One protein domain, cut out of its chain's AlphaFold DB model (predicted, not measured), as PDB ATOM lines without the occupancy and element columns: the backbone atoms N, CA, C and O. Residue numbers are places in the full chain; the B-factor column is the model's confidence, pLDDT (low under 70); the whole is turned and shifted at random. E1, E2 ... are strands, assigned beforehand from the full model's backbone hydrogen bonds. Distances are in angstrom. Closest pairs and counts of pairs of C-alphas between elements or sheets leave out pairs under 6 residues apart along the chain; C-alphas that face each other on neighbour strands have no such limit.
ATOM      1  N   LEU A 198     -34.160  41.894 -23.503       40.81
ATOM      2  CA  LEU A 198     -33.057  41.964 -22.549       40.81
ATOM      3  C   LEU A 198     -32.755  40.550 -22.052       40.81
ATOM      4  O   LEU A 198     -33.591  39.937 -21.388       40.81
ATOM      5  N   TYR A 199     -31.576  40.050 -22.419       37.34
ATOM      6  CA  TYR A 199     -31.069  38.738 -22.032       37.34
ATOM      7  C   TYR A 199     -29.875  38.916 -21.100       37.34
ATOM      8  O   TYR A 199     -28.896  39.569 -21.457       37.34
ATOM      9  N   PHE A 200     -29.958  38.317 -19.918       45.56
ATOM     10  CA  PHE A 200     -28.819  38.129 -19.033       45.56
ATOM     11  C   PHE A 200     -28.399  36.661 -19.115       45.56
ATOM     12  O   PHE A 200     -29.136  35.804 -18.636       45.56
ATOM     13  N   TYR A 201     -27.252  36.373 -19.736       32.72
ATOM     14  CA  TYR A 201     -26.692  35.024 -19.826       32.72
ATOM     15  C   TYR A 201     -25.377  34.957 -19.055       32.72
ATOM     16  O   TYR A 201     -24.463  35.736 -19.323       32.72
ATOM     17  N   PHE A 202     -25.278  34.021 -18.114       36.50
ATOM     18  CA  PHE A 202     -24.057  33.782 -17.351       36.50
ATOM     19  C   PHE A 202     -23.735  32.283 -17.304       36.50
ATOM     20  O   PHE A 202     -24.588  31.482 -16.905       36.50
ATOM     21  N   LYS A 203     -22.505  31.916 -17.691       32.00
ATOM     22  CA  LYS A 203     -22.001  30.532 -17.717       32.00
ATOM     23  C   LYS A 203     -20.555  30.467 -17.207       32.00
ATOM     24  O   LYS A 203     -19.637  30.598 -17.999       32.00
ATOM     25  N   ASN A 204     -20.377  30.247 -15.904       31.19
ATOM     26  CA  ASN A 204     -19.093  30.185 -15.189       31.19
ATOM     27  C   ASN A 204     -19.094  29.067 -14.121       31.19
ATOM     28  O   ASN A 204     -20.148  28.654 -13.640       31.19
ATOM     29  N   LYS A 205     -17.920  28.593 -13.673       27.14
ATOM     30  CA  LYS A 205     -17.812  27.574 -12.600       27.14
ATOM     31  C   LYS A 205     -18.399  28.081 -11.269       27.14
ATOM     32  O   LYS A 205     -19.241  27.409 -10.674       27.14
ATOM     33  N   TYR A 206     -18.037  29.295 -10.860       28.27
ATOM     34  CA  TYR A 206     -18.550  29.973  -9.666       28.27
ATOM     35  C   TYR A 206     -19.081  31.352 -10.036       28.27
ATOM     36  O   TYR A 206     -18.480  32.052 -10.852       28.27
ATOM     37  N   LEU A 207     -20.198  31.757  -9.434       31.27
ATOM     38  CA  LEU A 207     -20.741  33.086  -9.660       31.27
ATOM     39  C   LEU A 207     -21.425  33.624  -8.399       31.27
ATOM     40  O   LEU A 207     -22.342  33.011  -7.856       31.27
ATOM     41  N   TYR A 208     -20.965  34.783  -7.931       30.66
ATOM     42  CA  TYR A 208     -21.434  35.416  -6.701       30.66
ATOM     43  C   TYR A 208     -21.895  36.840  -6.991       30.66
ATOM     44  O   TYR A 208     -21.124  37.677  -7.460       30.66
ATOM     45  N   PHE A 209     -23.151  37.128  -6.665       44.09
ATOM     46  CA  PHE A 209     -23.685  38.480  -6.644       44.09
ATOM     47  C   PHE A 209     -23.837  38.943  -5.199       44.09
ATOM     48  O   PHE A 209     -24.672  38.419  -4.460       44.09
ATOM     49  N   TYR A 210     -23.049  39.943  -4.808       35.47
ATOM     50  CA  TYR A 210     -23.106  40.543  -3.477       35.47
ATOM     51  C   TYR A 210     -23.526  42.010  -3.555       35.47
ATOM     52  O   TYR A 210     -22.842  42.845  -4.148       35.47
ATOM     53  N   PHE A 211     -24.643  42.323  -2.907       44.41
ATOM     54  CA  PHE A 211     -25.270  43.637  -2.901       44.41
ATOM     55  C   PHE A 211     -25.522  44.070  -1.436       44.41
ATOM     56  O   PHE A 211     -26.222  43.378  -0.693       44.41
ATOM     57  N   LYS A 212     -24.961  45.208  -0.989       36.62
ATOM     58  CA  LYS A 212     -25.110  45.723   0.395       36.62
ATOM     59  C   LYS A 212     -25.204  47.252   0.440       36.62
ATOM     60  O   LYS A 212     -24.146  47.848   0.324       36.62
ATOM     61  N   ASN A 213     -26.389  47.854   0.682       42.47
ATOM     62  CA  ASN A 213     -26.608  49.312   0.925       42.47
ATOM     63  C   ASN A 213     -27.845  49.647   1.783       42.47
ATOM     64  O   ASN A 213     -28.516  48.761   2.271       42.47
ATOM     65  N   LYS A 214     -28.213  50.934   1.936       33.84
ATOM     66  CA  LYS A 214     -29.470  51.361   2.581       33.84
ATOM     67  C   LYS A 214     -30.711  51.101   1.703       33.84
ATOM     68  O   LYS A 214     -31.673  50.528   2.206       33.84
ATOM     69  N   TYR A 215     -30.673  51.427   0.408       35.47
ATOM     70  CA  TYR A 215     -31.789  51.216  -0.535       35.47
ATOM     71  C   TYR A 215     -31.314  50.572  -1.845       35.47
ATOM     72  O   TYR A 215     -30.208  50.872  -2.309       35.47
ATOM     73  N   LEU A 216     -32.145  49.711  -2.441       45.09
ATOM     74  CA  LEU A 216     -31.935  49.173  -3.787       45.09
ATOM     75  C   LEU A 216     -33.264  48.962  -4.510       45.09
ATOM     76  O   LEU A 216     -34.178  48.327  -3.980       45.09
ATOM     77  N   TYR A 217     -33.332  49.474  -5.739       44.31
ATOM     78  CA  TYR A 217     -34.496  49.381  -6.612       44.31
ATOM     79  C   TYR A 217     -34.082  48.831  -7.976       44.31
ATOM     80  O   TYR A 217     -33.228  49.404  -8.658       44.31
ATOM     81  N   PHE A 218     -34.718  47.737  -8.388       57.84
ATOM     82  CA  PHE A 218     -34.623  47.207  -9.744       57.84
ATOM     83  C   PHE A 218     -35.923  47.475 -10.494       57.84
ATOM     84  O   PHE A 218     -36.966  46.957 -10.098       57.84
ATOM     85  N   TYR A 219     -35.861  48.245 -11.583       47.19
ATOM     86  CA  TYR A 219     -37.010  48.501 -12.452       47.19
ATOM     87  C   TYR A 219     -36.727  48.060 -13.892       47.19
ATOM     88  O   TYR A 219     -35.828  48.586 -14.557       47.19
ATOM     89  N   PHE A 220     -37.537  47.129 -14.398       55.22
ATOM     90  CA  PHE A 220     -37.448  46.634 -15.772       55.22
ATOM     91  C   PHE A 220     -38.792  46.767 -16.502       55.22
ATOM     92  O   PHE A 220     -39.805  46.240 -16.031       55.22
ATOM     93  N   LYS A 221     -38.797  47.437 -17.668       52.12
ATOM     94  CA  LYS A 221     -39.988  47.611 -18.525       52.12
ATOM     95  C   LYS A 221     -39.674  47.360 -20.007       52.12
ATOM     96  O   LYS A 221     -39.355  48.294 -20.745       52.12
ATOM     97  N   ASN A 222     -39.809  46.104 -20.434       49.09
ATOM     98  CA  ASN A 222     -39.392  45.557 -21.733       49.09
ATOM     99  C   ASN A 222     -40.469  44.634 -22.344       49.09
ATOM    100  O   ASN A 222     -41.311  44.099 -21.632       49.09
ATOM    101  N   LYS A 223     -40.457  44.378 -23.663       40.66
ATOM    102  CA  LYS A 223     -41.408  43.412 -24.269       40.66
ATOM    103  C   LYS A 223     -41.079  41.979 -23.827       40.66
ATOM    104  O   LYS A 223     -41.970  41.268 -23.367       40.66
ATOM    105  N   TYR A 224     -39.804  41.601 -23.883       39.75
ATOM    106  CA  TYR A 224     -39.303  40.309 -23.416       39.75
ATOM    107  C   TYR A 224     -38.095  40.498 -22.504       39.75
ATOM    108  O   TYR A 224     -37.198  41.289 -22.815       39.75
ATOM    109  N   LEU A 225     -38.054  39.757 -21.401       53.00
ATOM    110  CA  LEU A 225     -36.903  39.736 -20.511       53.00
ATOM    111  C   LEU A 225     -36.603  38.308 -20.048       53.00
ATOM    112  O   LEU A 225     -37.490  37.607 -19.568       53.00
ATOM    113  N   TYR A 226     -35.347  37.899 -20.199       48.16
ATOM    114  CA  TYR A 226     -34.883  36.549 -19.904       48.16
ATOM    115  C   TYR A 226     -33.623  36.604 -19.044       48.16
ATOM    116  O   TYR A 226     -32.640  37.263 -19.389       48.16
ATOM    117  N   PHE A 227     -33.643  35.872 -17.939       59.84
ATOM    118  CA  PHE A 227     -32.469  35.588 -17.130       59.84
ATOM    119  C   PHE A 227     -32.107  34.116 -17.280       59.84
ATOM    120  O   PHE A 227     -32.931  33.256 -16.980       59.84
ATOM    121  N   TYR A 228     -30.884  33.828 -17.713       48.16
ATOM    122  CA  TYR A 228     -30.354  32.478 -17.840       48.16
ATOM    123  C   TYR A 228     -29.028  32.355 -17.090       48.16
ATOM    124  O   TYR A 228     -28.057  33.055 -17.384       48.16
ATOM    125  N   PHE A 229     -28.976  31.422 -16.146       49.56
ATOM    126  CA  PHE A 229     -27.774  31.119 -15.379       49.56
ATOM    127  C   PHE A 229     -27.463  29.621 -15.435       49.56
ATOM    128  O   PHE A 229     -28.314  28.801 -15.073       49.56
ATOM    129  N   LYS A 230     -26.239  29.269 -15.848       48.00
ATOM    130  CA  LYS A 230     -25.739  27.885 -15.892       48.00
ATOM    131  C   LYS A 230     -24.330  27.793 -15.299       48.00
ATOM    132  O   LYS A 230     -23.346  27.916 -16.021       48.00
ATOM    133  N   ASN A 231     -24.248  27.546 -13.993       43.47
ATOM    134  CA  ASN A 231     -23.024  27.579 -13.186       43.47
ATOM    135  C   ASN A 231     -22.936  26.383 -12.222       43.47
ATOM    136  O   ASN A 231     -23.958  25.839 -11.819       43.47
ATOM    137  N   LYS A 232     -21.747  25.974 -11.754       38.72
ATOM    138  CA  LYS A 232     -21.662  24.933 -10.699       38.72
ATOM    139  C   LYS A 232     -22.207  25.484  -9.375       38.72
ATOM    140  O   LYS A 232     -23.039  24.837  -8.739       38.72
ATOM    141  N   TYR A 233     -21.820  26.709  -9.027       38.69
ATOM    142  CA  TYR A 233     -22.265  27.421  -7.830       38.69
ATOM    143  C   TYR A 233     -22.768  28.818  -8.185       38.69
ATOM    144  O   TYR A 233     -22.071  29.569  -8.870       38.69
ATOM    145  N   LEU A 234     -23.961  29.178  -7.709       47.56
ATOM    146  CA  LEU A 234     -24.522  30.514  -7.882       47.56
ATOM    147  C   LEU A 234     -25.128  31.023  -6.571       47.56
ATOM    148  O   LEU A 234     -26.019  30.395  -6.000       47.56
ATOM    149  N   TYR A 235     -24.665  32.188  -6.124       44.09
ATOM    150  CA  TYR A 235     -25.117  32.806  -4.881       44.09
ATOM    151  C   TYR A 235     -25.560  34.243  -5.125       44.09
ATOM    152  O   TYR A 235     -24.819  35.052  -5.684       44.09
ATOM    153  N   PHE A 236     -26.757  34.569  -4.651       57.44
ATOM    154  CA  PHE A 236     -27.263  35.929  -4.576       57.44
ATOM    155  C   PHE A 236     -27.402  36.337  -3.118       57.44
ATOM    156  O   PHE A 236     -28.161  35.723  -2.371       57.44
ATOM    157  N   TYR A 237     -26.708  37.400  -2.726       50.16
ATOM    158  CA  TYR A 237     -26.781  37.961  -1.384       50.16
ATOM    159  C   TYR A 237     -27.187  39.431  -1.438       50.16
ATOM    160  O   TYR A 237     -26.482  40.263  -2.015       50.16
ATOM    161  N   PHE A 238     -28.302  39.756  -0.786       57.88
ATOM    162  CA  PHE A 238     -28.824  41.113  -0.673       57.88
ATOM    163  C   PHE A 238     -29.000  41.504   0.800       57.88
ATOM    164  O   PHE A 238     -29.751  40.857   1.531       57.88
ATOM    165  N   LYS A 239     -28.354  42.597   1.229       57.28
ATOM    166  CA  LYS A 239     -28.509  43.173   2.578       57.28
ATOM    167  C   LYS A 239     -28.818  44.672   2.516       57.28
ATOM    168  O   LYS A 239     -27.904  45.474   2.310       57.28
ATOM    169  N   TYR A 240     -30.090  45.039   2.705       58.03
ATOM    170  CA  TYR A 240     -30.613  46.400   2.528       58.03
ATOM    171  C   TYR A 240     -31.646  46.837   3.572       58.03
ATOM    172  O   TYR A 240     -32.391  46.024   4.093       58.03
ATOM    173  N   LYS A 241     -31.779  48.139   3.870       47.94
ATOM    174  CA  LYS A 241     -32.927  48.608   4.679       47.94
ATOM    175  C   LYS A 241     -34.220  48.411   3.877       47.94
ATOM    176  O   LYS A 241     -35.158  47.809   4.392       47.94
ATOM    177  N   TYR A 242     -34.225  48.810   2.605       49.69
ATOM    178  CA  TYR A 242     -35.344  48.573   1.694       49.69
ATOM    179  C   TYR A 242     -34.867  47.994   0.361       49.69
ATOM    180  O   TYR A 242     -33.932  48.522  -0.247       49.69
ATOM    181  N   LEU A 243     -35.529  46.930  -0.093       66.44
ATOM    182  CA  LEU A 243     -35.244  46.280  -1.368       66.44
ATOM    183  C   LEU A 243     -36.528  46.099  -2.178       66.44
ATOM    184  O   LEU A 243     -37.470  45.457  -1.712       66.44
ATOM    185  N   TYR A 244     -36.538  46.635  -3.397       62.25
ATOM    186  CA  TYR A 244     -37.684  46.581  -4.299       62.25
ATOM    187  C   TYR A 244     -37.286  46.028  -5.665       62.25
ATOM    188  O   TYR A 244     -36.349  46.509  -6.306       62.25
ATOM    189  N   PHE A 245     -38.056  45.056  -6.138       68.88
ATOM    190  CA  PHE A 245     -37.973  44.530  -7.492       68.88
ATOM    191  C   PHE A 245     -39.289  44.785  -8.216       68.88
ATOM    192  O   PHE A 245     -40.337  44.310  -7.783       68.88
ATOM    193  N   TYR A 246     -39.228  45.507  -9.331       64.75
ATOM    194  CA  TYR A 246     -40.375  45.813 -10.172       64.75
ATOM    195  C   TYR A 246     -40.121  45.372 -11.613       64.75
ATOM    196  O   TYR A 246     -39.223  45.875 -12.296       64.75
ATOM    197  N   PHE A 247     -40.963  44.466 -12.101       69.69
ATOM    198  CA  PHE A 247     -40.923  43.980 -13.476       69.69
ATOM    199  C   PHE A 247     -42.280  44.174 -14.156       69.69
ATOM    200  O   PHE A 247     -43.297  43.655 -13.687       69.69
ATOM    201  N   LYS A 248     -42.290  44.891 -15.287       67.75
ATOM    202  CA  LYS A 248     -43.478  45.098 -16.130       67.75
ATOM    203  C   LYS A 248     -43.162  44.804 -17.596       67.75
ATOM    204  O   LYS A 248     -42.779  45.706 -18.341       67.75
ATOM    205  N   ASN A 249     -43.349  43.550 -18.004       65.62
ATOM    206  CA  ASN A 249     -42.970  43.016 -19.314       65.62
ATOM    207  C   ASN A 249     -44.095  42.195 -19.971       65.62
ATOM    208  O   ASN A 249     -44.969  41.685 -19.283       65.62
ATOM    209  N   LYS A 250     -44.097  41.988 -21.297       55.31
ATOM    210  CA  LYS A 250     -45.068  41.047 -21.911       55.31
ATOM    211  C   LYS A 250     -44.712  39.605 -21.525       55.31
ATOM    212  O   LYS A 250     -45.585  38.861 -21.087       55.31
ATOM    213  N   TYR A 251     -43.429  39.261 -21.606       49.47
ATOM    214  CA  TYR A 251     -42.892  37.963 -21.204       49.47
ATOM    215  C   TYR A 251     -41.694  38.136 -20.274       49.47
ATOM    216  O   TYR A 251     -40.792  38.928 -20.565       49.47
ATOM    217  N   LEU A 252     -41.677  37.384 -19.178       69.94
ATOM    218  CA  LEU A 252     -40.564  37.347 -18.240       69.94
ATOM    219  C   LEU A 252     -40.235  35.901 -17.865       69.94
ATOM    220  O   LEU A 252     -41.096  35.175 -17.371       69.94
ATOM    221  N   TYR A 253     -38.982  35.514 -18.079       60.28
ATOM    222  CA  TYR A 253     -38.499  34.165 -17.814       60.28
ATOM    223  C   TYR A 253     -37.230  34.200 -16.971       60.28
ATOM    224  O   TYR A 253     -36.279  34.925 -17.273       60.28
ATOM    225  N   PHE A 254     -37.207  33.365 -15.944       72.44
ATOM    226  CA  PHE A 254     -36.027  33.075 -15.149       72.44
ATOM    227  C   PHE A 254     -35.688  31.597 -15.284       72.44
ATOM    228  O   PHE A 254     -36.507  30.745 -14.950       72.44
ATOM    229  N   TYR A 255     -34.480  31.300 -15.747       61.88
ATOM    230  CA  TYR A 255     -33.966  29.949 -15.892       61.88
ATOM    231  C   TYR A 255     -32.646  29.796 -15.142       61.88
ATOM    232  O   TYR A 255     -31.667  30.498 -15.411       61.88
ATOM    233  N   PHE A 256     -32.609  28.840 -14.221       67.88
ATOM    234  CA  PHE A 256     -31.426  28.513 -13.439       67.88
ATOM    235  C   PHE A 256     -31.130  27.013 -13.514       67.88
ATOM    236  O   PHE A 256     -31.974  26.191 -13.148       67.88
ATOM    237  N   LYS A 257     -29.915  26.661 -13.950       68.62
ATOM    238  CA  LYS A 257     -29.420  25.280 -14.004       68.62
ATOM    239  C   LYS A 257     -28.033  25.181 -13.369       68.62
ATOM    240  O   LYS A 257     -27.029  25.329 -14.063       68.62
ATOM    241  N   ASN A 258     -27.988  24.921 -12.063       61.78
ATOM    242  CA  ASN A 258     -26.770  24.936 -11.250       61.78
ATOM    243  C   ASN A 258     -26.641  23.718 -10.320       61.78
ATOM    244  O   ASN A 258     -27.639  23.115  -9.959       61.78
ATOM    245  N   LYS A 259     -25.443  23.344  -9.846       56.75
ATOM    246  CA  LYS A 259     -25.343  22.306  -8.786       56.75
ATOM    247  C   LYS A 259     -25.872  22.865  -7.459       56.75
ATOM    248  O   LYS A 259     -26.694  22.222  -6.809       56.75
ATOM    249  N   TYR A 260     -25.467  24.085  -7.122       51.06
ATOM    250  CA  TYR A 260     -25.883  24.806  -5.922       51.06
ATOM    251  C   TYR A 260     -26.411  26.192  -6.285       51.06
ATOM    252  O   TYR A 260     -25.738  26.946  -6.993       51.06
ATOM    253  N   LEU A 261     -27.600  26.530  -5.786       71.81
ATOM    254  CA  LEU A 261     -28.195  27.849  -5.948       71.81
ATOM    255  C   LEU A 261     -28.750  28.363  -4.621       71.81
ATOM    256  O   LEU A 261     -29.615  27.734  -4.015       71.81
ATOM    257  N   TYR A 262     -28.276  29.534  -4.209       59.34
ATOM    258  CA  TYR A 262     -28.685  30.169  -2.963       59.34
ATOM    259  C   TYR A 262     -29.127  31.605  -3.213       59.34
ATOM    260  O   TYR A 262     -28.387  32.412  -3.778       59.34
ATOM    261  N   PHE A 263     -30.319  31.929  -2.732       73.00
ATOM    262  CA  PHE A 263     -30.803  33.293  -2.611       73.00
ATOM    263  C   PHE A 263     -30.907  33.655  -1.139       73.00
ATOM    264  O   PHE A 263     -31.626  33.004  -0.386       73.00
ATOM    265  N   TYR A 264     -30.214  34.714  -0.740       66.62
ATOM    266  CA  TYR A 264     -30.232  35.224   0.617       66.62
ATOM    267  C   TYR A 264     -30.615  36.702   0.626       66.62
ATOM    268  O   TYR A 264     -29.930  37.547   0.045       66.62
ATOM    269  N   PHE A 265     -31.694  37.017   1.335       75.69
ATOM    270  CA  PHE A 265     -32.200  38.371   1.515       75.69
ATOM    271  C   PHE A 265     -32.284  38.697   3.006       75.69
ATOM    272  O   PHE A 265     -32.988  38.018   3.754       75.69
ATOM    273  N   LYS A 266     -31.595  39.758   3.442       73.94
ATOM    274  CA  LYS A 266     -31.642  40.254   4.824       73.94
ATOM    275  C   LYS A 266     -31.970  41.741   4.858       73.94
ATOM    276  O   LYS A 266     -31.052  42.559   4.765       73.94
ATOM    277  N   ASN A 267     -33.257  42.084   5.010       71.69
ATOM    278  CA  ASN A 267     -33.726  43.468   4.860       71.69
ATOM    279  C   ASN A 267     -34.627  43.998   5.999       71.69
ATOM    280  O   ASN A 267     -35.050  43.236   6.858       71.69
ATOM    281  N   LYS A 268     -34.942  45.305   6.063       66.62
ATOM    282  CA  LYS A 268     -36.080  45.767   6.901       66.62
ATOM    283  C   LYS A 268     -37.379  45.467   6.152       66.62
ATOM    284  O   LYS A 268     -38.201  44.722   6.672       66.62
ATOM    285  N   TYR A 269     -37.460  45.922   4.900       61.75
ATOM    286  CA  TYR A 269     -38.578  45.689   3.986       61.75
ATOM    287  C   TYR A 269     -38.122  45.060   2.659       61.75
ATOM    288  O   TYR A 269     -37.067  45.424   2.128       61.75
ATOM    289  N   LEU A 270     -38.930  44.150   2.106       78.44
ATOM    290  CA  LEU A 270     -38.707  43.523   0.795       78.44
ATOM    291  C   LEU A 270     -40.005  43.458   0.001       78.44
ATOM    292  O   LEU A 270     -40.998  42.921   0.487       78.44
ATOM    293  N   TYR A 271     -39.957  43.931  -1.239       70.44
ATOM    294  CA  TYR A 271     -41.103  43.924  -2.136       70.44
ATOM    295  C   TYR A 271     -40.716  43.372  -3.503       70.44
ATOM    296  O   TYR A 271     -39.797  43.872  -4.158       70.44
ATOM    297  N   PHE A 272     -41.468  42.375  -3.953       79.31
ATOM    298  CA  PHE A 272     -41.440  41.881  -5.320       79.31
ATOM    299  C   PHE A 272     -42.761  42.200  -6.002       79.31
ATOM    300  O   PHE A 272     -43.821  41.780  -5.543       79.31
ATOM    301  N   TYR A 273     -42.688  42.912  -7.122       74.25
ATOM    302  CA  TYR A 273     -43.838  43.251  -7.941       74.25
ATOM    303  C   TYR A 273     -43.622  42.798  -9.383       74.25
ATOM    304  O   TYR A 273     -42.718  43.273 -10.081       74.25
ATOM    305  N   PHE A 274     -44.498  41.912  -9.846       76.19
ATOM    306  CA  PHE A 274     -44.493  41.394 -11.206       76.19
ATOM    307  C   PHE A 274     -45.844  41.634 -11.879       76.19
ATOM    308  O   PHE A 274     -46.877  41.145 -11.415       76.19
ATOM    309  N   LYS A 275     -45.829  42.356 -13.005       77.62
ATOM    310  CA  LYS A 275     -47.006  42.594 -13.849       77.62
ATOM    311  C   LYS A 275     -46.692  42.259 -15.304       77.62
ATOM    312  O   LYS A 275     -46.247  43.132 -16.052       77.62
ATOM    313  N   ASN A 276     -46.926  41.006 -15.696       73.00
ATOM    314  CA  ASN A 276     -46.575  40.468 -17.012       73.00
ATOM    315  C   ASN A 276     -47.718  39.686 -17.677       73.00
ATOM    316  O   ASN A 276     -48.612  39.204 -17.000       73.00
ATOM    317  N   LYS A 277     -47.710  39.484 -19.006       66.00
ATOM    318  CA  LYS A 277     -48.678  38.545 -19.625       66.00
ATOM    319  C   LYS A 277     -48.305  37.103 -19.263       66.00
ATOM    320  O   LYS A 277     -49.167  36.343 -18.831       66.00
ATOM    321  N   TYR A 278     -47.020  36.774 -19.364       60.25
ATOM    322  CA  TYR A 278     -46.464  35.470 -19.012       60.25
ATOM    323  C   TYR A 278     -45.273  35.625 -18.066       60.25
ATOM    324  O   TYR A 278     -44.355  36.399 -18.357       60.25
ATOM    325  N   LEU A 279     -45.287  34.882 -16.958       82.00
ATOM    326  CA  LEU A 279     -44.189  34.818 -16.000       82.00
ATOM    327  C   LEU A 279     -43.833  33.368 -15.682       82.00
ATOM    328  O   LEU A 279     -44.671  32.622 -15.176       82.00
ATOM    329  N   TYR A 280     -42.578  33.004 -15.931       67.62
ATOM    330  CA  TYR A 280     -42.069  31.656 -15.702       67.62
ATOM    331  C   TYR A 280     -40.785  31.682 -14.881       67.62
ATOM    332  O   TYR A 280     -39.828  32.390 -15.207       67.62
ATOM    333  N   PHE A 281     -40.752  30.847 -13.852       80.81
ATOM    334  CA  PHE A 281     -39.559  30.533 -13.085       80.81
ATOM    335  C   PHE A 281     -39.243  29.049 -13.226       80.81
ATOM    336  O   PHE A 281     -40.057  28.203 -12.861       80.81
ATOM    337  N   TYR A 282     -38.052  28.738 -13.726       72.50
ATOM    338  CA  TYR A 282     -37.568  27.377 -13.890       72.50
ATOM    339  C   TYR A 282     -36.244  27.187 -13.154       72.50
ATOM    340  O   TYR A 282     -35.247  27.854 -13.445       72.50
ATOM    341  N   PHE A 283     -36.228  26.234 -12.227       80.62
ATOM    342  CA  PHE A 283     -35.059  25.890 -11.433       80.62
ATOM    343  C   PHE A 283     -34.765  24.392 -11.523       80.62
ATOM    344  O   PHE A 283     -35.582  23.564 -11.114       80.62
ATOM    345  N   LYS A 284     -33.571  24.045 -12.011       79.38
ATOM    346  CA  LYS A 284     -33.070  22.666 -12.069       79.38
ATOM    347  C   LYS A 284     -31.694  22.580 -11.411       79.38
ATOM    348  O   LYS A 284     -30.682  22.763 -12.089       79.38
ATOM    349  N   ASN A 285     -31.663  22.311 -10.104       75.69
ATOM    350  CA  ASN A 285     -30.445  22.314  -9.292       75.69
ATOM    351  C   ASN A 285     -30.303  21.088  -8.376       75.69
ATOM    352  O   ASN A 285     -31.295  20.480  -8.016       75.69
ATOM    353  N   LYS A 286     -29.101  20.714  -7.911       70.19
ATOM    354  CA  LYS A 286     -29.000  19.673  -6.856       70.19
ATOM    355  C   LYS A 286     -29.532  20.228  -5.529       70.19
ATOM    356  O   LYS A 286     -30.354  19.585  -4.883       70.19
ATOM    357  N   TYR A 287     -29.119  21.445  -5.188       66.62
ATOM    358  CA  TYR A 287     -29.541  22.162  -3.991       66.62
ATOM    359  C   TYR A 287     -30.065  23.551  -4.349       66.62
ATOM    360  O   TYR A 287     -29.383  24.306  -5.050       66.62
ATOM    361  N   LEU A 288     -31.254  23.890  -3.850       85.19
ATOM    362  CA  LEU A 288     -31.857  25.207  -4.003       85.19
ATOM    363  C   LEU A 288     -32.368  25.729  -2.662       85.19
ATOM    364  O   LEU A 288     -33.233  25.116  -2.040       85.19
ATOM    365  N   TYR A 289     -31.858  26.889  -2.258       72.56
ATOM    366  CA  TYR A 289     -32.230  27.537  -1.007       72.56
ATOM    367  C   TYR A 289     -32.689  28.969  -1.250       72.56
ATOM    368  O   TYR A 289     -31.970  29.778  -1.843       72.56
ATOM    369  N   PHE A 290     -33.862  29.290  -0.721       83.44
ATOM    370  CA  PHE A 290     -34.360  30.648  -0.591       83.44
ATOM    371  C   PHE A 290     -34.446  31.008   0.884       83.44
ATOM    372  O   PHE A 290     -35.261  30.456   1.620       83.44
ATOM    373  N   TYR A 291     -33.612  31.951   1.307       79.38
ATOM    374  CA  TYR A 291     -33.575  32.431   2.677       79.38
ATOM    375  C   TYR A 291     -33.946  33.908   2.738       79.38
ATOM    376  O   TYR A 291     -33.247  34.781   2.215       79.38
ATOM    377  N   PHE A 292     -35.047  34.183   3.421       83.44
ATOM    378  CA  PHE A 292     -35.645  35.496   3.560       83.44
ATOM    379  C   PHE A 292     -35.745  35.857   5.044       83.44
ATOM    380  O   PHE A 292     -36.533  35.272   5.785       83.44
ATOM    381  N   LYS A 293     -34.954  36.836   5.491       83.44
ATOM    382  CA  LYS A 293     -34.959  37.317   6.879       83.44
ATOM    383  C   LYS A 293     -35.134  38.827   6.919       83.44
ATOM    384  O   LYS A 293     -34.158  39.575   6.819       83.44
ATOM    385  N   ASN A 294     -36.369  39.272   7.114       79.81
ATOM    386  CA  ASN A 294     -36.720  40.677   7.221       79.81
ATOM    387  C   ASN A 294     -37.173  41.078   8.619       79.81
ATOM    388  O   ASN A 294     -37.820  40.315   9.323       79.81
ATOM    389  N   LYS A 295     -36.891  42.324   9.014       73.25
ATOM    390  CA  LYS A 295     -37.346  42.838  10.317       73.25
ATOM    391  C   LYS A 295     -38.859  43.085  10.363       73.25
ATOM    392  O   LYS A 295     -39.480  42.763  11.366       73.25
ATOM    393  N   THR A 296     -39.446  43.662   9.313       81.88
ATOM    394  CA  THR A 296     -40.857  44.083   9.331       81.88
ATOM    395  C   THR A 296     -41.691  43.269   8.359       81.88
ATOM    396  O   THR A 296     -42.319  42.299   8.771       81.88
ATOM    397  N   SER A 297     -41.699  43.630   7.081       78.50
ATOM    398  CA  SER A 297     -42.646  43.074   6.122       78.50
ATOM    399  C   SER A 297     -41.990  42.601   4.833       78.50
ATOM    400  O   SER A 297     -40.904  43.039   4.423       78.50
ATOM    401  N   MET A 298     -42.668  41.642   4.219       86.12
ATOM    402  CA  MET A 298     -42.313  41.071   2.938       86.12
ATOM    403  C   MET A 298     -43.571  40.889   2.101       86.12
ATOM    404  O   MET A 298     -44.540  40.296   2.572       86.12
ATOM    405  N   TYR A 299     -43.527  41.384   0.867       81.44
ATOM    406  CA  TYR A 299     -44.649  41.321  -0.060       81.44
ATOM    407  C   TYR A 299     -44.220  40.717  -1.388       81.44
ATOM    408  O   TYR A 299     -43.265  41.175  -2.023       81.44
ATOM    409  N   PHE A 300     -44.989  39.732  -1.830       84.88
ATOM    410  CA  PHE A 300     -44.918  39.170  -3.166       84.88
ATOM    411  C   PHE A 300     -46.228  39.447  -3.889       84.88
ATOM    412  O   PHE A 300     -47.272  38.916  -3.519       84.88
ATOM    413  N   TYR A 301     -46.167  40.273  -4.930       81.62
ATOM    414  CA  TYR A 301     -47.322  40.637  -5.735       81.62
ATOM    415  C   TYR A 301     -47.141  40.176  -7.179       81.62
ATOM    416  O   TYR A 301     -46.237  40.631  -7.890       81.62
ATOM    417  N   PHE A 302     -48.045  39.312  -7.629       84.00
ATOM    418  CA  PHE A 302     -48.064  38.767  -8.980       84.00
ATOM    419  C   PHE A 302     -49.412  39.031  -9.650       84.00
ATOM    420  O   PHE A 302     -50.444  38.510  -9.224       84.00
ATOM    421  N   LYS A 303     -49.395  39.807 -10.737       84.44
ATOM    422  CA  LYS A 303     -50.567  40.066 -11.582       84.44
ATOM    423  C   LYS A 303     -50.256  39.708 -13.032       84.44
ATOM    424  O   LYS A 303     -49.775  40.563 -13.781       84.44
ATOM    425  N   ASN A 304     -50.513  38.457 -13.417       80.56
ATOM    426  CA  ASN A 304     -50.163  37.912 -14.730       80.56
ATOM    427  C   ASN A 304     -51.294  37.116 -15.394       80.56
ATOM    428  O   ASN A 304     -52.164  36.608 -14.712       80.56
ATOM    429  N   LYS A 305     -51.303  36.923 -16.723       73.06
ATOM    430  CA  LYS A 305     -52.260  35.959 -17.322       73.06
ATOM    431  C   LYS A 305     -51.858  34.527 -16.945       73.06
ATOM    432  O   LYS A 305     -52.705  33.753 -16.511       73.06
ATOM    433  N   TYR A 306     -50.566  34.229 -17.043       71.81
ATOM    434  CA  TYR A 306     -49.979  32.934 -16.709       71.81
ATOM    435  C   TYR A 306     -48.804  33.103 -15.750       71.81
ATOM    436  O   TYR A 306     -47.890  33.887 -16.030       71.81
ATOM    437  N   LEU A 307     -48.826  32.356 -14.647       87.50
ATOM    438  CA  LEU A 307     -47.750  32.285 -13.669       87.50
ATOM    439  C   LEU A 307     -47.362  30.829 -13.420       87.50
ATOM    440  O   LEU A 307     -48.180  30.054 -12.930       87.50
ATOM    441  N   TYR A 308     -46.109  30.490 -13.708       79.81
ATOM    442  CA  TYR A 308     -45.580  29.144 -13.525       79.81
ATOM    443  C   TYR A 308     -44.303  29.157 -12.691       79.81
ATOM    444  O   TYR A 308     -43.337  29.858 -13.010       79.81
ATOM    445  N   PHE A 309     -44.284  28.318 -11.664       86.69
ATOM    446  CA  PHE A 309     -43.085  27.950 -10.928       86.69
ATOM    447  C   PHE A 309     -42.799  26.470 -11.147       86.69
ATOM    448  O   PHE A 309     -43.652  25.629 -10.877       86.69
ATOM    449  N   TYR A 310     -41.597  26.156 -11.621       84.44
ATOM    450  CA  TYR A 310     -41.145  24.788 -11.824       84.44
ATOM    451  C   TYR A 310     -39.824  24.549 -11.099       84.44
ATOM    452  O   TYR A 310     -38.804  25.180 -11.399       84.44
ATOM    453  N   PHE A 311     -39.836  23.594 -10.175       87.12
ATOM    454  CA  PHE A 311     -38.677  23.181  -9.402       87.12
ATOM    455  C   PHE A 311     -38.387  21.695  -9.612       87.12
ATOM    456  O   PHE A 311     -39.242  20.845  -9.369       87.12
ATOM    457  N   LYS A 312     -37.159  21.374 -10.026       86.88
ATOM    458  CA  LYS A 312     -36.657  19.997 -10.117       86.88
ATOM    459  C   LYS A 312     -35.289  19.909  -9.450       86.88
ATOM    460  O   LYS A 312     -34.270  20.123 -10.111       86.88
ATOM    461  N   ASN A 313     -35.275  19.623  -8.147       83.62
ATOM    462  CA  ASN A 313     -34.073  19.634  -7.315       83.62
ATOM    463  C   ASN A 313     -33.921  18.395  -6.421       83.62
ATOM    464  O   ASN A 313     -34.897  17.727  -6.132       83.62
ATOM    465  N   LYS A 314     -32.723  18.064  -5.913       77.31
ATOM    466  CA  LYS A 314     -32.626  17.031  -4.851       77.31
ATOM    467  C   LYS A 314     -33.163  17.596  -3.533       77.31
ATOM    468  O   LYS A 314     -33.965  16.941  -2.873       77.31
ATOM    469  N   TYR A 315     -32.773  18.826  -3.213       75.50
ATOM    470  CA  TYR A 315     -33.205  19.553  -2.024       75.50
ATOM    471  C   TYR A 315     -33.736  20.937  -2.397       75.50
ATOM    472  O   TYR A 315     -33.046  21.691  -3.095       75.50
ATOM    473  N   LEU A 316     -34.931  21.273  -1.911       89.25
ATOM    474  CA  LEU A 316     -35.532  22.597  -2.035       89.25
ATOM    475  C   LEU A 316     -35.963  23.112  -0.664       89.25
ATOM    476  O   LEU A 316     -36.765  22.472   0.011       89.25
ATOM    477  N   TYR A 317     -35.454  24.282  -0.288       82.88
ATOM    478  CA  TYR A 317     -35.760  24.922   0.987       82.88
ATOM    479  C   TYR A 317     -36.249  26.350   0.778       82.88
ATOM    480  O   TYR A 317     -35.581  27.164   0.132       82.88
ATOM    481  N   PHE A 318     -37.378  26.663   1.401       87.50
ATOM    482  CA  PHE A 318     -37.876  28.016   1.578       87.50
ATOM    483  C   PHE A 318     -37.902  28.354   3.062       87.50
ATOM    484  O   PHE A 318     -38.543  27.665   3.848       87.50
ATOM    485  N   TYR A 319     -37.221  29.431   3.436       85.81
ATOM    486  CA  TYR A 319     -37.188  29.932   4.801       85.81
ATOM    487  C   TYR A 319     -37.606  31.396   4.827       85.81
ATOM    488  O   TYR A 319     -36.942  32.242   4.222       85.81
ATOM    489  N   PHE A 320     -38.665  31.703   5.571       87.38
ATOM    490  CA  PHE A 320     -39.176  33.051   5.778       87.38
ATOM    491  C   PHE A 320     -39.202  33.382   7.271       87.38
ATOM    492  O   PHE A 320     -39.815  32.672   8.062       87.38
ATOM    493  N   LYS A 321     -38.565  34.490   7.667       86.88
ATOM    494  CA  LYS A 321     -38.598  34.996   9.047       86.88
ATOM    495  C   LYS A 321     -38.791  36.510   9.080       86.88
ATOM    496  O   LYS A 321     -37.802  37.241   9.017       86.88
ATOM    497  N   ASN A 322     -40.049  36.962   9.184       85.00
ATOM    498  CA  ASN A 322     -40.455  38.382   9.169       85.00
ATOM    499  C   ASN A 322     -41.697  38.636  10.040       85.00
ATOM    500  O   ASN A 322     -42.512  37.738  10.169       85.00
ATOM    501  N   LYS A 323     -41.947  39.854  10.538       78.44
ATOM    502  CA  LYS A 323     -43.196  40.149  11.279       78.44
ATOM    503  C   LYS A 323     -44.453  39.926  10.419       78.44
ATOM    504  O   LYS A 323     -45.377  39.273  10.886       78.44
ATOM    505  N   TYR A 324     -44.448  40.391   9.170       81.94
ATOM    506  CA  TYR A 324     -45.553  40.210   8.225       81.94
ATOM    507  C   TYR A 324     -45.074  39.594   6.906       81.94
ATOM    508  O   TYR A 324     -44.070  40.039   6.335       81.94
ATOM    509  N   LEU A 325     -45.803  38.603   6.399       87.75
ATOM    510  CA  LEU A 325     -45.573  38.007   5.087       87.75
ATOM    511  C   LEU A 325     -46.872  37.990   4.282       87.75
ATOM    512  O   LEU A 325     -47.869  37.436   4.733       87.75
ATOM    513  N   TYR A 326     -46.831  38.585   3.091       83.50
ATOM    514  CA  TYR A 326     -47.974  38.685   2.191       83.50
ATOM    515  C   TYR A 326     -47.652  38.071   0.834       83.50
ATOM    516  O   TYR A 326     -46.703  38.482   0.156       83.50
ATOM    517  N   PHE A 327     -48.505  37.149   0.406       87.12
ATOM    518  CA  PHE A 327     -48.555  36.650  -0.958       87.12
ATOM    519  C   PHE A 327     -49.861  37.083  -1.612       87.12
ATOM    520  O   PHE A 327     -50.940  36.806  -1.098       87.12
ATOM    521  N   TYR A 328     -49.761  37.750  -2.759       85.50
ATOM    522  CA  TYR A 328     -50.910  38.167  -3.549       85.50
ATOM    523  C   TYR A 328     -50.767  37.687  -4.990       85.50
ATOM    524  O   TYR A 328     -49.873  38.121  -5.727       85.50
ATOM    525  N   PHE A 329     -51.689  36.826  -5.404       87.19
ATOM    526  CA  PHE A 329     -51.762  36.272  -6.748       87.19
ATOM    527  C   PHE A 329     -53.083  36.656  -7.409       87.19
ATOM    528  O   PHE A 329     -54.158  36.311  -6.926       87.19
ATOM    529  N   LYS A 330     -53.011  37.350  -8.547       87.00
ATOM    530  CA  LYS A 330     -54.170  37.650  -9.396       87.00
ATOM    531  C   LYS A 330     -53.856  37.261 -10.834       87.00
ATOM    532  O   LYS A 330     -53.359  38.092 -11.600       87.00
ATOM    533  N   ASN A 331     -54.109  36.000 -11.182       84.44
ATOM    534  CA  ASN A 331     -53.749  35.421 -12.474       84.44
ATOM    535  C   ASN A 331     -54.894  34.666 -13.158       84.44
ATOM    536  O   ASN A 331     -55.838  34.264 -12.507       84.44
ATOM    537  N   LYS A 332     -54.847  34.415 -14.475       77.62
ATOM    538  CA  LYS A 332     -55.805  33.454 -15.073       77.62
ATOM    539  C   LYS A 332     -55.405  32.026 -14.691       77.62
ATOM    540  O   LYS A 332     -56.255  31.250 -14.275       77.62
ATOM    541  N   TYR A 333     -54.110  31.732 -14.768       77.75
ATOM    542  CA  TYR A 333     -53.530  30.444 -14.406       77.75
ATOM    543  C   TYR A 333     -52.357  30.632 -13.444       77.75
ATOM    544  O   TYR A 333     -51.436  31.404 -13.741       77.75
ATOM    545  N   LEU A 334     -52.381  29.910 -12.326       89.00
ATOM    546  CA  LEU A 334     -51.258  29.768 -11.404       89.00
ATOM    547  C   LEU A 334     -50.910  28.289 -11.270       89.00
ATOM    548  O   LEU A 334     -51.729  27.503 -10.805       89.00
ATOM    549  N   TYR A 335     -49.681  27.942 -11.635       84.81
ATOM    550  CA  TYR A 335     -49.149  26.591 -11.506       84.81
ATOM    551  C   TYR A 335     -47.872  26.608 -10.679       84.81
ATOM    552  O   TYR A 335     -46.917  27.332 -10.982       84.81
ATOM    553  N   PHE A 336     -47.836  25.765  -9.660       88.19
ATOM    554  CA  PHE A 336     -46.647  25.503  -8.875       88.19
ATOM    555  C   PHE A 336     -46.347  24.011  -8.937       88.19
ATOM    556  O   PHE A 336     -47.099  23.187  -8.421       88.19
ATOM    557  N   TYR A 337     -45.237  23.671  -9.578       88.12
ATOM    558  CA  TYR A 337     -44.777  22.304  -9.735       88.12
ATOM    559  C   TYR A 337     -43.437  22.122  -9.036       88.12
ATOM    560  O   TYR A 337     -42.476  22.855  -9.286       88.12
ATOM    561  N   SER A 338     -43.351  21.098  -8.199       88.06
ATOM    562  CA  SER A 338     -42.135  20.748  -7.483       88.06
ATOM    563  C   SER A 338     -41.915  19.241  -7.496       88.06
ATOM    564  O   SER A 338     -42.732  18.485  -6.974       88.06
ATOM    565  N   LYS A 339     -40.777  18.811  -8.049       88.31
ATOM    566  CA  LYS A 339     -40.321  17.418  -8.036       88.31
ATOM    567  C   LYS A 339     -38.951  17.322  -7.370       88.31
ATOM    568  O   LYS A 339     -37.939  17.506  -8.054       88.31
ATOM    569  N   ASN A 340     -38.915  17.038  -6.063       86.56
ATOM    570  CA  ASN A 340     -37.669  16.977  -5.290       86.56
ATOM    571  C   ASN A 340     -37.524  15.737  -4.402       86.56
ATOM    572  O   ASN A 340     -38.506  15.107  -4.064       86.56
ATOM    573  N   LYS A 341     -36.315  15.376  -3.942       81.06
ATOM    574  CA  LYS A 341     -36.211  14.345  -2.882       81.06
ATOM    575  C   LYS A 341     -36.735  14.909  -1.559       81.06
ATOM    576  O   LYS A 341     -37.548  14.261  -0.910       81.06
ATOM    577  N   TYR A 342     -36.329  16.130  -1.222       81.19
ATOM    578  CA  TYR A 342     -36.803  16.843  -0.042       81.19
ATOM    579  C   TYR A 342     -37.313  18.236  -0.399       81.19
ATOM    580  O   TYR A 342     -36.643  18.979  -1.127       81.19
ATOM    581  N   LEU A 343     -38.470  18.591   0.152       88.88
ATOM    582  CA  LEU A 343     -39.054  19.920   0.069       88.88
ATOM    583  C   LEU A 343     -39.387  20.426   1.470       88.88
ATOM    584  O   LEU A 343     -40.150  19.785   2.184       88.88
ATOM    585  N   TYR A 344     -38.835  21.580   1.833       84.62
ATOM    586  CA  TYR A 344     -39.045  22.205   3.133       84.62
ATOM    587  C   TYR A 344     -39.580  23.621   2.977       84.62
ATOM    588  O   TYR A 344     -38.994  24.451   2.270       84.62
ATOM    589  N   PHE A 345     -40.642  23.906   3.711       87.00
ATOM    590  CA  PHE A 345     -41.168  25.240   3.918       87.00
ATOM    591  C   PHE A 345     -41.112  25.574   5.403       87.00
ATOM    592  O   PHE A 345     -41.707  24.886   6.223       87.00
ATOM    593  N   TYR A 346     -40.398  26.642   5.735       85.94
ATOM    594  CA  TYR A 346     -40.280  27.147   7.092       85.94
ATOM    595  C   TYR A 346     -40.754  28.597   7.134       85.94
ATOM    596  O   TYR A 346     -40.129  29.482   6.537       85.94
ATOM    597  N   PHE A 347     -41.834  28.849   7.861       87.00
ATOM    598  CA  PHE A 347     -42.428  30.168   8.033       87.00
ATOM    599  C   PHE A 347     -42.441  30.535   9.511       87.00
ATOM    600  O   PHE A 347     -43.150  29.931  10.304       87.00
ATOM    601  N   LYS A 348     -41.679  31.559   9.891       86.88
ATOM    602  CA  LYS A 348     -41.676  32.121  11.245       86.88
ATOM    603  C   LYS A 348     -42.084  33.582  11.168       86.88
ATOM    604  O   LYS A 348     -41.234  34.472  11.045       86.88
ATOM    605  N   ASN A 349     -43.393  33.825  11.189       85.81
ATOM    606  CA  ASN A 349     -43.982  35.130  10.914       85.81
ATOM    607  C   ASN A 349     -45.113  35.460  11.884       85.81
ATOM    608  O   ASN A 349     -45.975  34.628  12.068       85.81
ATOM    609  N   LYS A 350     -45.185  36.677  12.451       81.19
ATOM    610  CA  LYS A 350     -46.316  37.032  13.341       81.19
ATOM    611  C   LYS A 350     -47.650  36.980  12.583       81.19
ATOM    612  O   LYS A 350     -48.625  36.475  13.126       81.19
ATOM    613  N   TYR A 351     -47.655  37.451  11.337       81.81
ATOM    614  CA  TYR A 351     -48.806  37.393  10.442       81.81
ATOM    615  C   TYR A 351     -48.420  36.799   9.087       81.81
ATOM    616  O   TYR A 351     -47.445  37.251   8.466       81.81
ATOM    617  N   LEU A 352     -49.215  35.843   8.613       87.62
ATOM    618  CA  LEU A 352     -49.118  35.267   7.278       87.62
ATOM    619  C   LEU A 352     -50.436  35.473   6.524       87.62
ATOM    620  O   LEU A 352     -51.477  34.978   6.937       87.62
ATOM    621  N   TYR A 353     -50.369  36.186   5.401       83.12
ATOM    622  CA  TYR A 353     -51.504  36.432   4.518       83.12
ATOM    623  C   TYR A 353     -51.237  35.834   3.144       83.12
ATOM    624  O   TYR A 353     -50.229  36.141   2.495       83.12
ATOM    625  N   PHE A 354     -52.178  35.035   2.666       86.75
ATOM    626  CA  PHE A 354     -52.144  34.463   1.335       86.75
ATOM    627  C   PHE A 354     -53.468  34.732   0.626       86.75
ATOM    628  O   PHE A 354     -54.517  34.212   0.993       86.75
ATOM    629  N   TYR A 355     -53.398  35.544  -0.422       86.50
ATOM    630  CA  TYR A 355     -54.529  35.888  -1.264       86.50
ATOM    631  C   TYR A 355     -54.300  35.368  -2.678       86.50
ATOM    632  O   TYR A 355     -53.299  35.694  -3.328       86.50
ATOM    633  N   SER A 356     -55.263  34.617  -3.192       86.75
ATOM    634  CA  SER A 356     -55.255  34.110  -4.554       86.75
ATOM    635  C   SER A 356     -56.608  34.307  -5.221       86.75
ATOM    636  O   SER A 356     -57.611  33.753  -4.786       86.75
ATOM    637  N   LYS A 357     -56.620  35.025  -6.343       86.50
ATOM    638  CA  LYS A 357     -57.776  35.150  -7.233       86.50
ATOM    639  C   LYS A 357     -57.390  34.681  -8.633       86.50
ATOM    640  O   LYS A 357     -56.878  35.489  -9.415       86.50
ATOM    641  N   ASN A 358     -57.609  33.396  -8.936       85.56
ATOM    642  CA  ASN A 358     -57.246  32.796 -10.223       85.56
ATOM    643  C   ASN A 358     -58.373  32.016 -10.905       85.56
ATOM    644  O   ASN A 358     -59.208  31.443 -10.234       85.56
ATOM    645  N   LYS A 359     -58.398  31.899 -12.243       78.56
ATOM    646  CA  LYS A 359     -59.351  30.960 -12.878       78.56
ATOM    647  C   LYS A 359     -58.963  29.511 -12.557       78.56
ATOM    648  O   LYS A 359     -59.821  28.736 -12.159       78.56
ATOM    649  N   TYR A 360     -57.675  29.191 -12.673       80.38
ATOM    650  CA  TYR A 360     -57.107  27.888 -12.330       80.38
ATOM    651  C   TYR A 360     -55.929  28.067 -11.379       80.38
ATOM    652  O   TYR A 360     -55.012  28.848 -11.665       80.38
ATOM    653  N   LEU A 361     -55.942  27.330 -10.273       88.31
ATOM    654  CA  LEU A 361     -54.829  27.236  -9.342       88.31
ATOM    655  C   LEU A 361     -54.459  25.766  -9.140       88.31
ATOM    656  O   LEU A 361     -55.294  24.967  -8.732       88.31
ATOM    657  N   TYR A 362     -53.204  25.434  -9.440       85.69
ATOM    658  CA  TYR A 362     -52.699  24.066  -9.446       85.69
ATOM    659  C   TYR A 362     -51.395  23.972  -8.654       85.69
ATOM    660  O   TYR A 362     -50.392  24.610  -9.000       85.69
ATOM    661  N   PHE A 363     -51.398  23.147  -7.616       87.94
ATOM    662  CA  PHE A 363     -50.221  22.795  -6.835       87.94
ATOM    663  C   PHE A 363     -49.917  21.312  -7.012       87.94
ATOM    664  O   PHE A 363     -50.749  20.460  -6.718       87.94
ATOM    665  N   TYR A 364     -48.702  21.007  -7.463       88.31
ATOM    666  CA  TYR A 364     -48.240  19.640  -7.656       88.31
ATOM    667  C   TYR A 364     -46.893  19.426  -6.992       88.31
ATOM    668  O   TYR A 364     -45.878  20.029  -7.362       88.31
ATOM    669  N   PHE A 365     -46.885  18.517  -6.029       87.56
ATOM    670  CA  PHE A 365     -45.730  18.172  -5.224       87.56
ATOM    671  C   PHE A 365     -45.464  16.678  -5.349       87.56
ATOM    672  O   PHE A 365     -46.201  15.859  -4.814       87.56
ATOM    673  N   LYS A 366     -44.387  16.318  -6.048       87.94
ATOM    674  CA  LYS A 366     -43.898  14.939  -6.132       87.94
ATOM    675  C   LYS A 366     -42.559  14.853  -5.422       87.94
ATOM    676  O   LYS A 366     -41.521  15.029  -6.069       87.94
ATOM    677  N   ASN A 367     -42.579  14.634  -4.106       86.81
ATOM    678  CA  ASN A 367     -41.362  14.573  -3.301       86.81
ATOM    679  C   ASN A 367     -41.218  13.271  -2.512       86.81
ATOM    680  O   ASN A 367     -42.194  12.575  -2.310       86.81
ATOM    681  N   LYS A 368     -40.016  12.892  -2.052       81.31
ATOM    682  CA  LYS A 368     -39.921  11.777  -1.083       81.31
ATOM    683  C   LYS A 368     -40.375  12.257   0.297       81.31
ATOM    684  O   LYS A 368     -41.183  11.589   0.931       81.31
ATOM    685  N   TYR A 369     -39.901  13.436   0.696       81.75
ATOM    686  CA  TYR A 369     -40.263  14.086   1.948       81.75
ATOM    687  C   TYR A 369     -40.758  15.512   1.707       81.75
ATOM    688  O   TYR A 369     -40.110  16.285   0.986       81.75
ATOM    689  N   LEU A 370     -41.873  15.857   2.342       86.81
ATOM    690  CA  LEU A 370     -42.447  17.194   2.362       86.81
ATOM    691  C   LEU A 370     -42.603  17.659   3.810       86.81
ATOM    692  O   LEU A 370     -43.308  17.022   4.580       86.81
ATOM    693  N   TYR A 371     -41.955  18.767   4.158       84.00
ATOM    694  CA  TYR A 371     -41.995  19.344   5.496       84.00
ATOM    695  C   TYR A 371     -42.557  20.756   5.450       84.00
ATOM    696  O   TYR A 371     -42.050  21.620   4.723       84.00
ATOM    697  N   PHE A 372     -43.550  20.995   6.289       85.38
ATOM    698  CA  PHE A 372     -44.052  22.314   6.612       85.38
ATOM    699  C   PHE A 372     -43.830  22.579   8.094       85.38
ATOM    700  O   PHE A 372     -44.275  21.815   8.942       85.38
ATOM    701  N   TYR A 373     -43.137  23.673   8.381       85.62
ATOM    702  CA  TYR A 373     -43.052  24.237   9.713       85.62
ATOM    703  C   TYR A 373     -43.595  25.655   9.664       85.62
ATOM    704  O   TYR A 373     -43.052  26.518   8.958       85.62
ATOM    705  N   PHE A 374     -44.639  25.897  10.432       84.81
ATOM    706  CA  PHE A 374     -45.194  27.213  10.629       84.81
ATOM    707  C   PHE A 374     -44.990  27.649  12.080       84.81
ATOM    708  O   PHE A 374     -44.830  26.845  12.982       84.81
ATOM    709  N   LYS A 375     -44.873  28.957  12.280       84.88
ATOM    710  CA  LYS A 375     -44.945  29.603  13.586       84.88
ATOM    711  C   LYS A 375     -45.508  30.995  13.370       84.88
ATOM    712  O   LYS A 375     -44.768  31.896  12.942       84.88
ATOM    713  N   TYR A 376     -46.801  31.160  13.634       84.94
ATOM    714  CA  TYR A 376     -47.525  32.415  13.455       84.94
ATOM    715  C   TYR A 376     -48.487  32.734  14.591       84.94
ATOM    716  O   TYR A 376     -48.903  31.849  15.322       84.94
ATOM    717  N   LYS A 377     -48.817  34.025  14.747       78.81
ATOM    718  CA  LYS A 377     -49.914  34.455  15.627       78.81
ATOM    719  C   LYS A 377     -51.234  34.498  14.857       78.81
ATOM    720  O   LYS A 377     -52.264  34.146  15.404       78.81
ATOM    721  N   TYR A 378     -51.188  34.913  13.590       78.25
ATOM    722  CA  TYR A 378     -52.366  34.978  12.731       78.25
ATOM    723  C   TYR A 378     -52.063  34.476  11.321       78.25
ATOM    724  O   TYR A 378     -51.030  34.819  10.729       78.25
ATOM    725  N   LEU A 379     -53.007  33.713  10.782       85.00
ATOM    726  CA  LEU A 379     -52.970  33.126   9.453       85.00
ATOM    727  C   LEU A 379     -54.260  33.476   8.715       85.00
ATOM    728  O   LEU A 379     -55.347  33.230   9.222       85.00
ATOM    729  N   TYR A 380     -54.133  34.014   7.504       82.31
ATOM    730  CA  TYR A 380     -55.271  34.356   6.658       82.31
ATOM    731  C   TYR A 380     -55.080  33.785   5.255       82.31
ATOM    732  O   TYR A 380     -54.142  34.160   4.543       82.31
ATOM    733  N   PHE A 381     -56.005  32.919   4.845       86.12
ATOM    734  CA  PHE A 381     -56.092  32.384   3.491       86.12
ATOM    735  C   PHE A 381     -57.366  32.875   2.813       86.12
ATOM    736  O   PHE A 381     -58.459  32.739   3.347       86.12
ATOM    737  N   TYR A 382     -57.223  33.414   1.606       86.00
ATOM    738  CA  TYR A 382     -58.348  33.748   0.745       86.00
ATOM    739  C   TYR A 382     -58.106  33.202  -0.657       86.00
ATOM    740  O   TYR A 382     -57.163  33.613  -1.347       86.00
ATOM    741  N   PHE A 383     -58.984  32.305  -1.097       84.19
ATOM    742  CA  PHE A 383     -58.964  31.722  -2.432       84.19
ATOM    743  C   PHE A 383     -60.280  32.022  -3.146       84.19
ATOM    744  O   PHE A 383     -61.334  31.544  -2.753       84.19
ATOM    745  N   LYS A 384     -60.212  32.777  -4.242       86.00
ATOM    746  CA  LYS A 384     -61.322  32.951  -5.183       86.00
ATOM    747  C   LYS A 384     -60.921  32.344  -6.518       86.00
ATOM    748  O   LYS A 384     -60.400  33.058  -7.382       86.00
ATOM    749  N   ASN A 385     -61.117  31.029  -6.654       84.88
ATOM    750  CA  ASN A 385     -60.765  30.292  -7.864       84.88
ATOM    751  C   ASN A 385     -61.946  29.542  -8.481       84.88
ATOM    752  O   ASN A 385     -62.778  29.035  -7.742       84.88
ATOM    753  N   LYS A 386     -61.997  29.444  -9.822       80.69
ATOM    754  CA  LYS A 386     -62.989  28.582 -10.500       80.69
ATOM    755  C   LYS A 386     -62.598  27.107 -10.389       80.69
ATOM    756  O   LYS A 386     -63.454  26.266 -10.181       80.69
ATOM    757  N   TYR A 387     -61.303  26.815 -10.507       80.12
ATOM    758  CA  TYR A 387     -60.756  25.473 -10.338       80.12
ATOM    759  C   TYR A 387     -59.540  25.507  -9.416       80.12
ATOM    760  O   TYR A 387     -58.628  26.329  -9.590       80.12
ATOM    761  N   LEU A 388     -59.537  24.591  -8.455       86.25
ATOM    762  CA  LEU A 388     -58.505  24.404  -7.449       86.25
ATOM    763  C   LEU A 388     -58.055  22.945  -7.498       86.25
ATOM    764  O   LEU A 388     -58.883  22.053  -7.373       86.25
ATOM    765  N   TYR A 389     -56.759  22.703  -7.675       84.75
ATOM    766  CA  TYR A 389     -56.217  21.348  -7.670       84.75
ATOM    767  C   TYR A 389     -54.944  21.274  -6.837       84.75
ATOM    768  O   TYR A 389     -53.982  22.017  -7.067       84.75
ATOM    769  N   PHE A 390     -54.941  20.346  -5.889       85.81
ATOM    770  CA  PHE A 390     -53.794  20.001  -5.071       85.81
ATOM    771  C   PHE A 390     -53.472  18.530  -5.279       85.81
ATOM    772  O   PHE A 390     -54.315  17.671  -5.058       85.81
ATOM    773  N   TYR A 391     -52.239  18.245  -5.680       85.44
ATOM    774  CA  TYR A 391     -51.755  16.881  -5.802       85.44
ATOM    775  C   TYR A 391     -50.433  16.716  -5.081       85.44
ATOM    776  O   TYR A 391     -49.433  17.381  -5.380       85.44
ATOM    777  N   PHE A 392     -50.441  15.782  -4.143       85.06
ATOM    778  CA  PHE A 392     -49.306  15.427  -3.319       85.06
ATOM    779  C   PHE A 392     -48.998  13.950  -3.541       85.06
ATOM    780  O   PHE A 392     -49.772  13.081  -3.170       85.06
ATOM    781  N   LYS A 393     -47.839  13.663  -4.130       85.44
ATOM    782  CA  LYS A 393     -47.264  12.318  -4.171       85.44
ATOM    783  C   LYS A 393     -46.002  12.331  -3.327       85.44
ATOM    784  O   LYS A 393     -44.917  12.583  -3.860       85.44
ATOM    785  N   ASN A 394     -46.171  12.120  -2.020       85.38
ATOM    786  CA  ASN A 394     -45.073  12.074  -1.058       85.38
ATOM    787  C   ASN A 394     -45.061  10.770  -0.266       85.38
ATOM    788  O   ASN A 394     -46.124  10.259   0.056       85.38
ATOM    789  N   LYS A 395     -43.865  10.249   0.048       76.12
ATOM    790  CA  LYS A 395     -43.736   9.091   0.952       76.12
ATOM    791  C   LYS A 395     -43.920   9.518   2.408       76.12
ATOM    792  O   LYS A 395     -44.490   8.777   3.190       76.12
ATOM    793  N   TYR A 396     -43.455  10.720   2.744       76.19
ATOM    794  CA  TYR A 396     -43.603  11.296   4.074       76.19
ATOM    795  C   TYR A 396     -44.034  12.759   3.980       76.19
ATOM    796  O   TYR A 396     -43.445  13.541   3.218       76.19
ATOM    797  N   LEU A 397     -45.045  13.117   4.766       83.62
ATOM    798  CA  LEU A 397     -45.538  14.474   4.959       83.62
ATOM    799  C   LEU A 397     -45.438  14.808   6.445       83.62
ATOM    800  O   LEU A 397     -46.003  14.103   7.270       83.62
ATOM    801  N   TYR A 398     -44.739  15.889   6.766       80.50
ATOM    802  CA  TYR A 398     -44.625  16.396   8.126       80.50
ATOM    803  C   TYR A 398     -45.199  17.802   8.178       80.50
ATOM    804  O   TYR A 398     -44.814  18.670   7.385       80.50
ATOM    805  N   PHE A 399     -46.106  18.016   9.120       82.44
ATOM    806  CA  PHE A 399     -46.780  19.284   9.328       82.44
ATOM    807  C   PHE A 399     -46.651  19.662  10.803       82.44
ATOM    808  O   PHE A 399     -47.175  18.973  11.668       82.44
ATOM    809  N   LEU A 400     -45.892  20.720  11.076       75.62
ATOM    810  CA  LEU A 400     -45.682  21.284  12.409       75.62
ATOM    811  C   LEU A 400     -46.202  22.722  12.393       75.62
ATOM    812  O   LEU A 400     -45.772  23.523  11.555       75.62
ATOM    813  N   LEU A 401     -47.146  23.015  13.285       64.06
ATOM    814  CA  LEU A 401     -47.829  24.303  13.415       64.06
ATOM    815  C   LEU A 401     -47.315  25.126  14.596       64.06
ATOM    816  O   LEU A 401     -46.934  24.512  15.616       64.06
TER     817      LEU A 401
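This is residues 198 to 401 of the 401 residues of an uncharacterized protein of Larimichthys crocea (UniProt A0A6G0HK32). The chain is wound in stacked turns, a solenoid with a triangular cross-section and three walls of parallel strands. E1, E3, E5, E7 and residues 306 to 311 of E9 lie side by side in one wall, while E2, E4, E6 and E8 each bend round a corner and so run through the other two; E9 and E10 go on winding to the far end of the stack. The 204 printed residues hold ten named strands, E1 to E10 in order along the chain, and no named helix, an all-strand domain. The strands make one branched sheet, twisted, in which the neighbour pairs are parallel. The whole is compact, with a radius of gyration of the C-alphas of 16.6 A, and its C-alphas span 37 by 32 by 29 A.

E1, residues 198 to 202, is an edge strand beside E3, residues 224 to 229, with N 200 and O 226 2.9 A apart, within hydrogen-bond range. E2, residues 206 to 220, is an edge strand too and bends by 119 degrees at residue 214; E1 and E2 are apart, though a tight link joins them. Beside E2 runs E4, residues 233 to 247, with N 209 and O 235 2.8 A apart. E5, residues 251 to 256, lies on the other side of E3 from E1, with N 227 and O 253 2.9 A apart. E6, residues 260 to 274, lies on the other side of E4 from E2, with N 236 and O 262 2.8 A apart. E7, residues 278 to 283, is the parallel neighbour of E5, at 1 degree, with N 254 and O 280 2.9 A apart. E8, residues 287 to 302, is the parallel neighbour of E6, with N 263 and O 289 2.9 A apart. E9, residues 306 to 375, has staggered pairing: residues 306 to 311 with E7, where N 281 and O 308 are 2.9 A apart, and residues 315 to 329 with E8, where N 292 and O 319 are 2.8 A apart. Its residues 351 to 373 pair with the edge strand E10, residues 378 to 400, with N 356 and O 382 2.8 A apart.

E1 begins at C-alpha 198, (-33.057, 41.964, -22.549). From first to last C-alpha E2 measures 25.9 A, E4 25.6 A, E6 25.5 A and E8 25.4 A. E9 measures 30.9 A and bends by 173 degrees at residue 315. E10 measures 15.2 A, bends by 171 degrees at residue 392 and ends at C-alpha 400, (-45.682, 21.284, 12.409).

The two C-alphas farthest apart, those of Lys 205 and Lys 386, are 45.2 A apart. The printed part has no cut, and the nine links are tight. The mean pLDDT of the printed part is 71.5; 71 residues are under 70, among them residues 198 to 253.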